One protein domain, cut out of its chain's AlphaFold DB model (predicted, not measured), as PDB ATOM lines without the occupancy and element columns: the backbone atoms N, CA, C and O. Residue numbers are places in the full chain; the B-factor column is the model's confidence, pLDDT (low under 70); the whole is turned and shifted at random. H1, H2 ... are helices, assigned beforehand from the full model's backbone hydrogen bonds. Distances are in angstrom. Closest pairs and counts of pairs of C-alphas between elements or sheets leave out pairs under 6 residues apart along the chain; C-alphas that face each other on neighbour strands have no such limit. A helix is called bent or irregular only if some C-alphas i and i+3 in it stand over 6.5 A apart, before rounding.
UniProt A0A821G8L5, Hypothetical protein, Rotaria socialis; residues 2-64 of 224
ATOM      1  N   GLY A   2     131.072 137.462 145.390       83.88
ATOM      2  CA  GLY A   2     129.991 138.106 146.157       83.88
ATOM      3  C   GLY A   2     130.320 139.465 146.786       83.88
ATOM      4  O   GLY A   2     129.410 140.101 147.294       83.88
ATOM      5  N   LEU A   3     131.582 139.916 146.746       89.50
ATOM      6  CA  LEU A   3     132.025 141.146 147.419       89.50
ATOM      7  C   LEU A   3     131.292 142.401 146.905       89.50
ATOM      8  O   LEU A   3     130.749 143.173 147.683       89.50
ATOM      9  N   TYR A   4     131.228 142.596 145.586       92.31
ATOM     10  CA  TYR A   4     130.515 143.734 144.989       92.31
ATOM     11  C   TYR A   4     129.023 143.709 145.332       92.31
ATOM     12  O   TYR A   4     128.440 144.704 145.758       92.31
ATOM     13  N   TYR A   5     128.424 142.522 145.226       93.81
ATOM     14  CA  TYR A   5     127.024 142.316 145.563       93.81
ATOM     15  C   TYR A   5     126.729 142.588 147.047       93.81
ATOM     16  O   TYR A   5     125.688 143.167 147.344       93.81
ATOM     17  N   SER A   6     127.626 142.239 147.981       93.44
ATOM     18  CA  SER A   6     127.405 142.531 149.404       93.44
ATOM     19  C   SER A   6     127.338 144.029 149.685       93.44
ATOM     20  O   SER A   6     126.485 144.444 150.459       93.44
ATOM     21  N   TYR A   7     128.146 144.853 149.011       94.06
ATOM     22  CA  TYR A   7     128.057 146.311 149.156       94.06
ATOM     23  C   TYR A   7     126.796 146.892 148.522       94.06
ATOM     24  O   TYR A   7     126.157 147.763 149.107       94.06
ATOM     25  N   PHE A   8     126.393 146.387 147.352       95.62
ATOM     26  CA  PHE A   8     125.095 146.735 146.776       95.62
ATOM     27  C   PHE A   8     123.956 146.422 147.756       95.62
ATOM     28  O   PHE A   8     123.103 147.277 147.991       95.62
ATOM     29  N   LYS A   9     123.958 145.217 148.341       95.50
ATOM     30  CA  LYS A   9     122.934 144.763 149.285       95.50
ATOM     31  C   LYS A   9     122.910 145.620 150.554       95.50
ATOM     32  O   LYS A   9     121.826 146.020 150.974       95.50
ATOM     33  N   GLU A  10     124.080 145.955 151.094       94.25
ATOM     34  CA  GLU A  10     124.212 146.806 152.279       94.25
ATOM     35  C   GLU A  10     123.499 148.154 152.074       94.25
ATOM     36  O   GLU A  10     122.658 148.549 152.877       94.25
ATOM     37  N   ILE A  11     123.747 148.823 150.942       96.00
ATOM     38  CA  ILE A  11     123.133 150.126 150.630       96.00
ATOM     39  C   ILE A  11     121.646 149.977 150.278       96.00
ATOM     40  O   ILE A  11     120.809 150.808 150.646       96.00
ATOM     41  N   ALA A  12     121.303 148.941 149.512       94.94
ATOM     42  CA  ALA A  12     119.964 148.747 148.972       94.94
ATOM     43  C   ALA A  12     118.947 148.311 150.035       94.94
ATOM     44  O   ALA A  12     117.795 148.748 149.967       94.94
ATOM     45  N   ILE A  13     119.358 147.459 150.981       94.50
ATOM     46  CA  ILE A  13     118.461 146.729 151.888       94.50
ATOM     47  C   ILE A  13     118.875 146.862 153.349       94.50
ATOM     48  O   ILE A  13     118.024 147.207 154.165       94.50
ATOM     49  N   ASP A  14     120.132 146.561 153.682       94.12
ATOM     50  CA  ASP A  14     120.512 146.367 155.089       94.12
ATOM     51  C   ASP A  14     120.581 147.705 155.854       94.12
ATOM     52  O   ASP A  14     120.207 147.785 157.025       94.12
ATOM     53  N   SER A  15     120.970 148.786 155.174       94.38
ATOM     54  CA  SER A  15     120.920 150.150 155.704       94.38
ATOM     55  C   SER A  15     119.501 150.735 155.632       94.38
ATOM     56  O   SER A  15     118.813 150.539 154.628       94.38
ATOM     57  N   PRO A  16     119.045 151.538 156.615       93.62
ATOM     58  CA  PRO A  16     117.690 152.099 156.617       93.62
ATOM     59  C   PRO A  16     117.520 153.207 155.563       93.62
ATOM     60  O   PRO A  16     116.485 153.292 154.894       93.62
ATOM     61  N   SER A  17     118.560 154.009 155.318       94.69
ATOM     62  CA  SER A  17     118.575 155.057 154.293       94.69
ATOM     63  C   SER A  17     119.725 154.873 153.299       94.69
ATOM     64  O   SER A  17     120.745 154.265 153.613       94.69
ATOM     65  N   PHE A  18     119.570 155.427 152.090       94.88
ATOM     66  CA  PHE A  18     120.624 155.392 151.070       94.88
ATOM     67  C   PHE A  18     121.896 156.116 151.534       94.88
ATOM     68  O   PHE A  18     122.994 155.632 151.302       94.88
ATOM     69  N   ILE A  19     121.745 157.264 152.204       94.56
ATOM     70  CA  ILE A  19     122.876 158.071 152.680       94.56
ATOM     71  C   ILE A  19     123.653 157.327 153.763       94.56
ATOM     72  O   ILE A  19     124.876 157.333 153.742       94.56
ATOM     73  N   GLU A  20     122.958 156.653 154.677       94.94
ATOM     74  CA  GLU A  20     123.608 155.866 155.725       94.94
ATOM     75  C   GLU A  20     124.378 154.677 155.144       94.94
ATOM     76  O   GLU A  20     125.541 154.491 155.491       94.94
ATOM     77  N   GLY A  21     123.796 153.966 154.173       94.06
ATOM     78  CA  GLY A  21     124.510 152.912 153.447       94.06
ATOM     79  C   GLY A  21     125.682 153.437 152.616       94.06
ATOM     80  O   GLY A  21     126.722 152.799 152.512       94.06
ATOM     81  N   PHE A  22     125.565 154.634 152.043       94.69
ATOM     82  CA  PHE A  22     126.669 155.263 151.323       94.69
ATOM     83  C   PHE A  22     127.812 155.687 152.262       94.69
ATOM     84  O   PHE A  22     128.984 155.533 151.930       94.69
ATOM     85  N   LEU A  23     127.495 156.196 153.452       93.69
ATOM     86  CA  LEU A  23     128.499 156.549 154.455       93.69
ATOM     87  C   LEU A  23     129.159 155.305 155.066       93.69
ATOM     88  O   LEU A  23     130.361 155.341 155.335       93.69
ATOM     89  N   SER A  24     128.416 154.204 155.229       91.56
ATOM     90  CA  SER A  24     128.957 152.953 155.770       91.56
ATOM     91  C   SER A  24     130.036 152.340 154.867       91.56
ATOM     92  O   SER A  24     131.015 151.809 155.382       91.56
ATOM     93  N   ILE A  25     129.932 152.497 153.540       93.06
ATOM     94  CA  ILE A  25     130.955 152.013 152.592       93.06
ATOM     95  C   ILE A  25     132.178 152.939 152.459       93.06
ATOM     96  O   ILE A  25     133.252 152.487 152.063       93.06
ATOM     97  N   ILE A  26     132.044 154.236 152.758       92.81
ATOM     98  CA  ILE A  26     133.167 155.192 152.695       92.81
ATOM     99  C   ILE A  26     134.112 155.012 153.886       92.81
ATOM    100  O   ILE A  26     135.306 155.277 153.774       92.81
ATOM    101  N   SER A  27     133.588 154.566 155.024       89.62
ATOM    102  CA  SER A  27     134.365 154.336 156.239       89.62
ATOM    103  C   SER A  27     134.152 152.910 156.746       89.62
ATOM    104  O   SER A  27     133.708 152.706 157.879       89.62
ATOM    105  N   ASP A  28     134.475 151.919 155.913       88.81
ATOM    106  CA  ASP A  28     134.309 150.512 156.278       88.81
ATOM    107  C   ASP A  28     135.492 150.005 157.111       88.81
ATOM    108  O   ASP A  28     136.649 150.144 156.716       88.81
ATOM    109  N   ASN A  29     135.191 149.367 158.244       89.25
ATOM    110  CA  ASN A  29     136.164 148.667 159.096       89.25
ATOM    111  C   ASN A  29     136.011 147.136 159.013       89.25
ATOM    112  O   ASN A  29     136.757 146.394 159.645       89.25
ATOM    113  N   ARG A  30     135.000 146.621 158.301       85.00
ATOM    114  CA  ARG A  30     134.704 145.178 158.291       85.00
ATOM    115  C   ARG A  30     135.627 144.412 157.354       85.00
ATOM    116  O   ARG A  30     135.964 143.268 157.643       85.00
ATOM    117  N   THR A  31     136.037 145.036 156.256       84.94
ATOM    118  CA  THR A  31     136.830 144.379 155.211       84.94
ATOM    119  C   THR A  31     138.313 144.301 155.558       84.94
ATOM    120  O   THR A  31     138.955 143.306 155.230       84.94
ATOM    121  N   GLU A  32     138.854 145.307 156.253       81.88
ATOM    122  CA  GLU A  32     140.275 145.381 156.634       81.88
ATOM    123  C   GLU A  32     140.476 145.810 158.098       81.88
ATOM    124  O   GLU A  32     141.241 146.727 158.402       81.88
ATOM    125  N   ALA A  33     139.807 145.124 159.031       84.19
ATOM    126  CA  ALA A  33     140.003 145.355 160.463       84.19
ATOM    127  C   ALA A  33     141.480 145.134 160.862       84.19
ATOM    128  O   ALA A  33     142.061 144.111 160.484       84.19
ATOM    129  N   PRO A  34     142.104 146.036 161.648       85.62
ATOM    130  CA  PRO A  34     141.506 147.089 162.485       85.62
ATOM    131  C   PRO A  34     141.408 148.488 161.841       85.62
ATOM    132  O   PRO A  34     141.102 149.455 162.541       85.62
ATOM    133  N   THR A  35     141.734 148.630 160.557       85.38
ATOM    134  CA  THR A  35     141.785 149.922 159.859       85.38
ATOM    135  C   THR A  35     140.512 150.201 159.063       85.38
ATOM    136  O   THR A  35     139.946 149.312 158.436       85.38
ATOM    137  N   THR A  36     140.083 151.464 159.032       87.75
ATOM    138  CA  THR A  36     138.983 151.906 158.165       87.75
ATOM    139  C   THR A  36     139.494 152.247 156.773       87.75
ATOM    140  O   THR A  36     140.473 152.988 156.649       87.75
ATOM    141  N   ILE A  37     138.809 151.777 155.733       91.31
ATOM    142  CA  ILE A  37     139.151 152.062 154.337       91.31
ATOM    143  C   ILE A  37     137.963 152.645 153.569       91.31
ATOM    144  O   ILE A  37     136.807 152.304 153.818       91.31
ATOM    145  N   ASN A  38     138.269 153.497 152.587       92.75
ATOM    146  CA  ASN A  38     137.292 153.955 151.608       92.75
ATOM    147  C   ASN A  38     137.117 152.897 150.518       92.75
ATOM    148  O   ASN A  38     137.893 152.821 149.562       92.75
ATOM    149  N   VAL A  39     136.089 152.069 150.679       92.06
ATOM    150  CA  VAL A  39     135.792 150.965 149.763       92.06
ATOM    151  C   VAL A  39     135.325 151.490 148.407       92.06
ATOM    152  O   VAL A  39     135.643 150.893 147.377       92.06
ATOM    153  N   LEU A  40     134.608 152.619 148.391       91.69
ATOM    154  CA  LEU A  40     134.073 153.212 147.168       91.69
ATOM    155  C   LEU A  40     135.184 153.515 146.163       91.69
ATOM    156  O   LEU A  40     135.092 153.109 145.007       91.69
ATOM    157  N   GLU A  41     136.229 154.198 146.619       90.75
ATOM    158  CA  GLU A  41     137.375 154.555 145.786       90.75
ATOM    159  C   GLU A  41     138.253 153.336 145.508       90.75
ATOM    160  O   GLU A  41     138.580 153.056 144.358       90.75
ATOM    161  N   ARG A  42     138.567 152.549 146.542       90.69
ATOM    162  CA  ARG A  42     139.509 151.431 146.427       90.69
ATOM    163  C   ARG A  42     139.034 150.310 145.505       90.69
ATOM    164  O   ARG A  42     139.851 149.702 144.822       90.69
ATOM    165  N   PHE A  43     137.736 150.015 145.507       89.94
ATOM    166  CA  PHE A  43     137.144 148.957 144.682       89.94
ATOM    167  C   PHE A  43     136.242 149.501 143.571       89.94
ATOM    168  O   PHE A  43     135.581 148.718 142.886       89.94
ATOM    169  N   ASN A  44     136.229 150.822 143.361       90.50
ATOM    170  CA  ASN A  44     135.476 151.479 142.295       90.50
ATOM    171  C   ASN A  44     133.958 151.166 142.357       90.50
ATOM    172  O   ASN A  44     133.323 150.905 141.343       90.50
ATOM    173  N   LEU A  45     133.322 151.183 143.534       92.62
ATOM    174  CA  LEU A  45     131.932 150.702 143.727       92.62
ATOM    175  C   LEU A  45     130.807 151.594 143.154       92.62
ATOM    176  O   LEU A  45     129.637 151.462 143.519       92.62
ATOM    177  N   TYR A  46     131.115 152.525 142.253       92.19
ATOM    178  CA  TYR A  46     130.117 153.441 141.695       92.19
ATOM    179  C   TYR A  46     128.923 152.766 140.989       92.19
ATOM    180  O   TYR A  46     127.807 153.257 141.185       92.19
ATOM    181  N   PRO A  47     129.059 151.679 140.194       93.38
ATOM    182  CA  PRO A  47     127.887 151.054 139.584       93.38
ATOM    183  C   PRO A  47     127.003 150.369 140.623       93.38
ATOM    184  O   PRO A  47     125.788 150.390 140.473       93.38
ATOM    185  N   GLU A  48     127.567 149.814 141.693       94.88
ATOM    186  CA  GLU A  48     126.813 149.213 142.791       94.88
ATOM    187  C   GLU A  48     126.046 150.283 143.589       94.88
ATOM    188  O   GLU A  48     124.864 150.104 143.901       94.88
ATOM    189  N   VAL A  49     126.663 151.445 143.836       95.50
ATOM    190  CA  VAL A  49     125.986 152.617 144.424       95.50
ATOM    191  C   VAL A  49     124.856 153.116 143.514       95.50
ATOM    192  O   VAL A  49     123.746 153.366 143.980       95.50
ATOM    193  N   LEU A  50     125.089 153.212 142.204       95.31
ATOM    194  CA  LEU A  50     124.053 153.622 141.254       95.31
ATOM    195  C   LEU A  50     122.903 152.603 141.196       95.31
ATOM    196  O   LEU A  50     121.733 152.987 141.240       95.31
ATOM    197  N   LEU A  51     123.218 151.308 141.140       95.69
ATOM    198  CA  LEU A  51     122.226 150.235 141.136       95.69
ATOM    199  C   LEU A  51     121.390 150.232 142.415       95.69
ATOM    200  O   LEU A  51     120.176 150.062 142.334       95.69
ATOM    201  N   SER A  52     122.002 150.438 143.583       96.25
ATOM    202  CA  SER A  52     121.271 150.489 144.857       96.25
ATOM    203  C   SER A  52     120.316 151.684 144.924       96.25
ATOM    204  O   SER A  52     119.183 151.537 145.395       96.25
ATOM    205  N   LEU A  53     120.705 152.838 144.370       96.31
ATOM    206  CA  LEU A  53     119.822 153.996 144.234       96.31
ATOM    207  C   LEU A  53     118.624 153.689 143.324       96.31
ATOM    208  O   LEU A  53     117.482 153.991 143.685       96.31
ATOM    209  N   ILE A  54     118.866 153.073 142.162       96.38
ATOM    210  CA  ILE A  54     117.806 152.672 141.224       96.38
ATOM    211  C   ILE A  54     116.872 151.658 141.892       96.38
ATOM    212  O   ILE A  54     115.658 151.854 141.864       96.38
ATOM    213  N   TYR A  55     117.418 150.632 142.549       96.81
ATOM    214  CA  TYR A  55     116.648 149.608 143.255       96.81
ATOM    215  C   TYR A  55     115.736 150.222 144.318       96.81
ATOM    216  O   TYR A  55     114.523 150.027 144.268       96.81
ATOM    217  N   ARG A  56     116.285 151.028 145.237       95.50
ATOM    218  CA  ARG A  56     115.504 151.705 146.288       95.50
ATOM    219  C   ARG A  56     114.405 152.576 145.693       95.50
ATOM    220  O   ARG A  56     113.273 152.560 146.171       95.50
ATOM    221  N   THR A  57     114.722 153.296 144.621       95.50
ATOM    222  CA  THR A  57     113.764 154.152 143.922       95.50
ATOM    223  C   THR A  57     112.632 153.330 143.296       95.50
ATOM    224  O   THR A  57     111.462 153.658 143.486       95.50
ATOM    225  N   MET A  58     112.945 152.242 142.592       95.69
ATOM    226  CA  MET A  58     111.944 151.363 141.977       95.69
ATOM    227  C   MET A  58     111.105 150.623 143.021       95.69
ATOM    228  O   MET A  58     109.889 150.522 142.860       95.69
ATOM    229  N   ASN A  59     111.728 150.172 144.112       94.50
ATOM    230  CA  ASN A  59     111.044 149.529 145.229       94.50
ATOM    231  C   ASN A  59     110.071 150.502 145.910       94.50
ATOM    232  O   ASN A  59     108.910 150.171 146.122       94.50
ATOM    233  N   SER A  60     110.503 151.746 146.159       93.19
ATOM    234  CA  SER A  60     109.652 152.786 146.757       93.19
ATOM    235  C   SER A  60     108.438 153.150 145.896       93.19
ATOM    236  O   SER A  60     107.402 153.547 146.419       93.19
ATOM    237  N   ARG A  61     108.548 152.986 144.571       95.06
ATOM    238  CA  ARG A  61     107.457 153.203 143.612       95.06
ATOM    239  C   ARG A  61     106.592 151.962 143.378       95.06
ATOM    240  O   ARG A  61     105.681 152.029 142.561       95.06
ATOM    241  N   GLY A  62     106.880 150.840 144.042       93.00
ATOM    242  CA  GLY A  62     106.155 149.582 143.852       93.00
ATOM    243  C   GLY A  62     106.322 148.971 142.456       93.00
ATOM    244  O   GLY A  62     105.468 148.211 142.018       93.00
ATOM    245  N   MET A  63     107.396 149.314 141.735       93.38
ATOM    246  CA  MET A  63     107.647 148.809 140.376       93.38
ATOM    247  C   MET A  63     108.280 147.414 140.356       93.38
ATOM    248  O   MET A  63     108.351 146.789 139.301       93.38
ATOM    249  N   LEU A  64     108.791 146.950 141.496       94.44
ATOM    250  CA  LEU A  64     109.446 145.654 141.622       94.44
ATOM    251  C   LEU A  64     108.438 144.607 142.089       94.44
ATOM    252  O   LEU A  64     107.762 144.793 143.100       94.44
TER     253      LEU A  64
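AT A GLANCE: This is residues 2 to 64 of the 224 residues of the protein "Hypothetical protein" of Rotaria socialis (UniProt A0A821G8L5). The longest helix, H4, packs along a helical hairpin of H1 and H2, and the centres of these three helices make a triangle, a small three-helix bundle with shallow tilts. At one end of the long axis lie the short helix H3 and the loop of residues 27 to 38; at the other end lie the last turns of H4 and residues 61 to 64. The printed part has 63 residues with four named helices, in the order H1, H2, H3, H4, and no named strand; its class is all helix. It is compact, with a radius of gyration of the C-alphas of 11.8 A, and its C-alphas span 40 by 20 by 17 A.

IN THESE COORDINATES: H4, residues 46 to 60, is the longest helix by residues and measures 21.1 A from first to last C-alpha; C-alpha 46 stands at (130.117, 153.441, 141.695) and C-alpha 60 at (109.652, 152.786, 146.757). H1, residues 3 to 14, measures 14.8 A and begins with C-alpha 3 at (132.025, 141.146, 147.419). It is neither bent nor irregular, but only just: C-alphas 11 and 14 are 6.4 A apart. H2, residues 18 to 26, measures 12.6 A. H3, residues 39 to 42, measures 5.0 A.

HOW THE PARTS SIT: H2 is the hub, the helix that touches most other helices. H2 and H4 touch, the closest C-alphas being those of Phe 18 and Leu 53, 7.0 A apart; they run opposite ways at a shallow tilt of 21 degrees. H1 and H4 touch, with the C-alphas of Ala 12 and Ser 52 the closest at 4.7 A, and run the same way at a shallow tilt of 31 degrees. H1 and H2 form a helical hairpin and touch, the closest C-alphas being those of Ile 11 and Gly 21, 4.2 A apart; they run opposite ways at a shallow tilt of 34 degrees, only just short of steep. H3 touches H2, where the C-alphas of Ile 25 and Val 39 are the closest at 5.7 A. H3 and H4 are close but not clearly touching, with the C-alphas of Leu 40 and Tyr 46 the closest at 6.8 A. H1 and H3 are apart. In H1, H2 and H4 every O i to N i+4 pair is within hydrogen-bond range; H3 is too short for such a pair, and its one O i to N i+3 pair is within range.

THE WHOLE: The outline is only just a rod, and the two C-alphas farthest apart, those of Pro 34 and Met 63, are 40.5 A apart. The printed part has no cut. The links from H1 to H2 and from H3 to H4 are tight, with 3 residues each, and the link from H2 to H3 is long, with 12 residues. The mean pLDDT of the printed part is 92.5, and no printed residue is under 70.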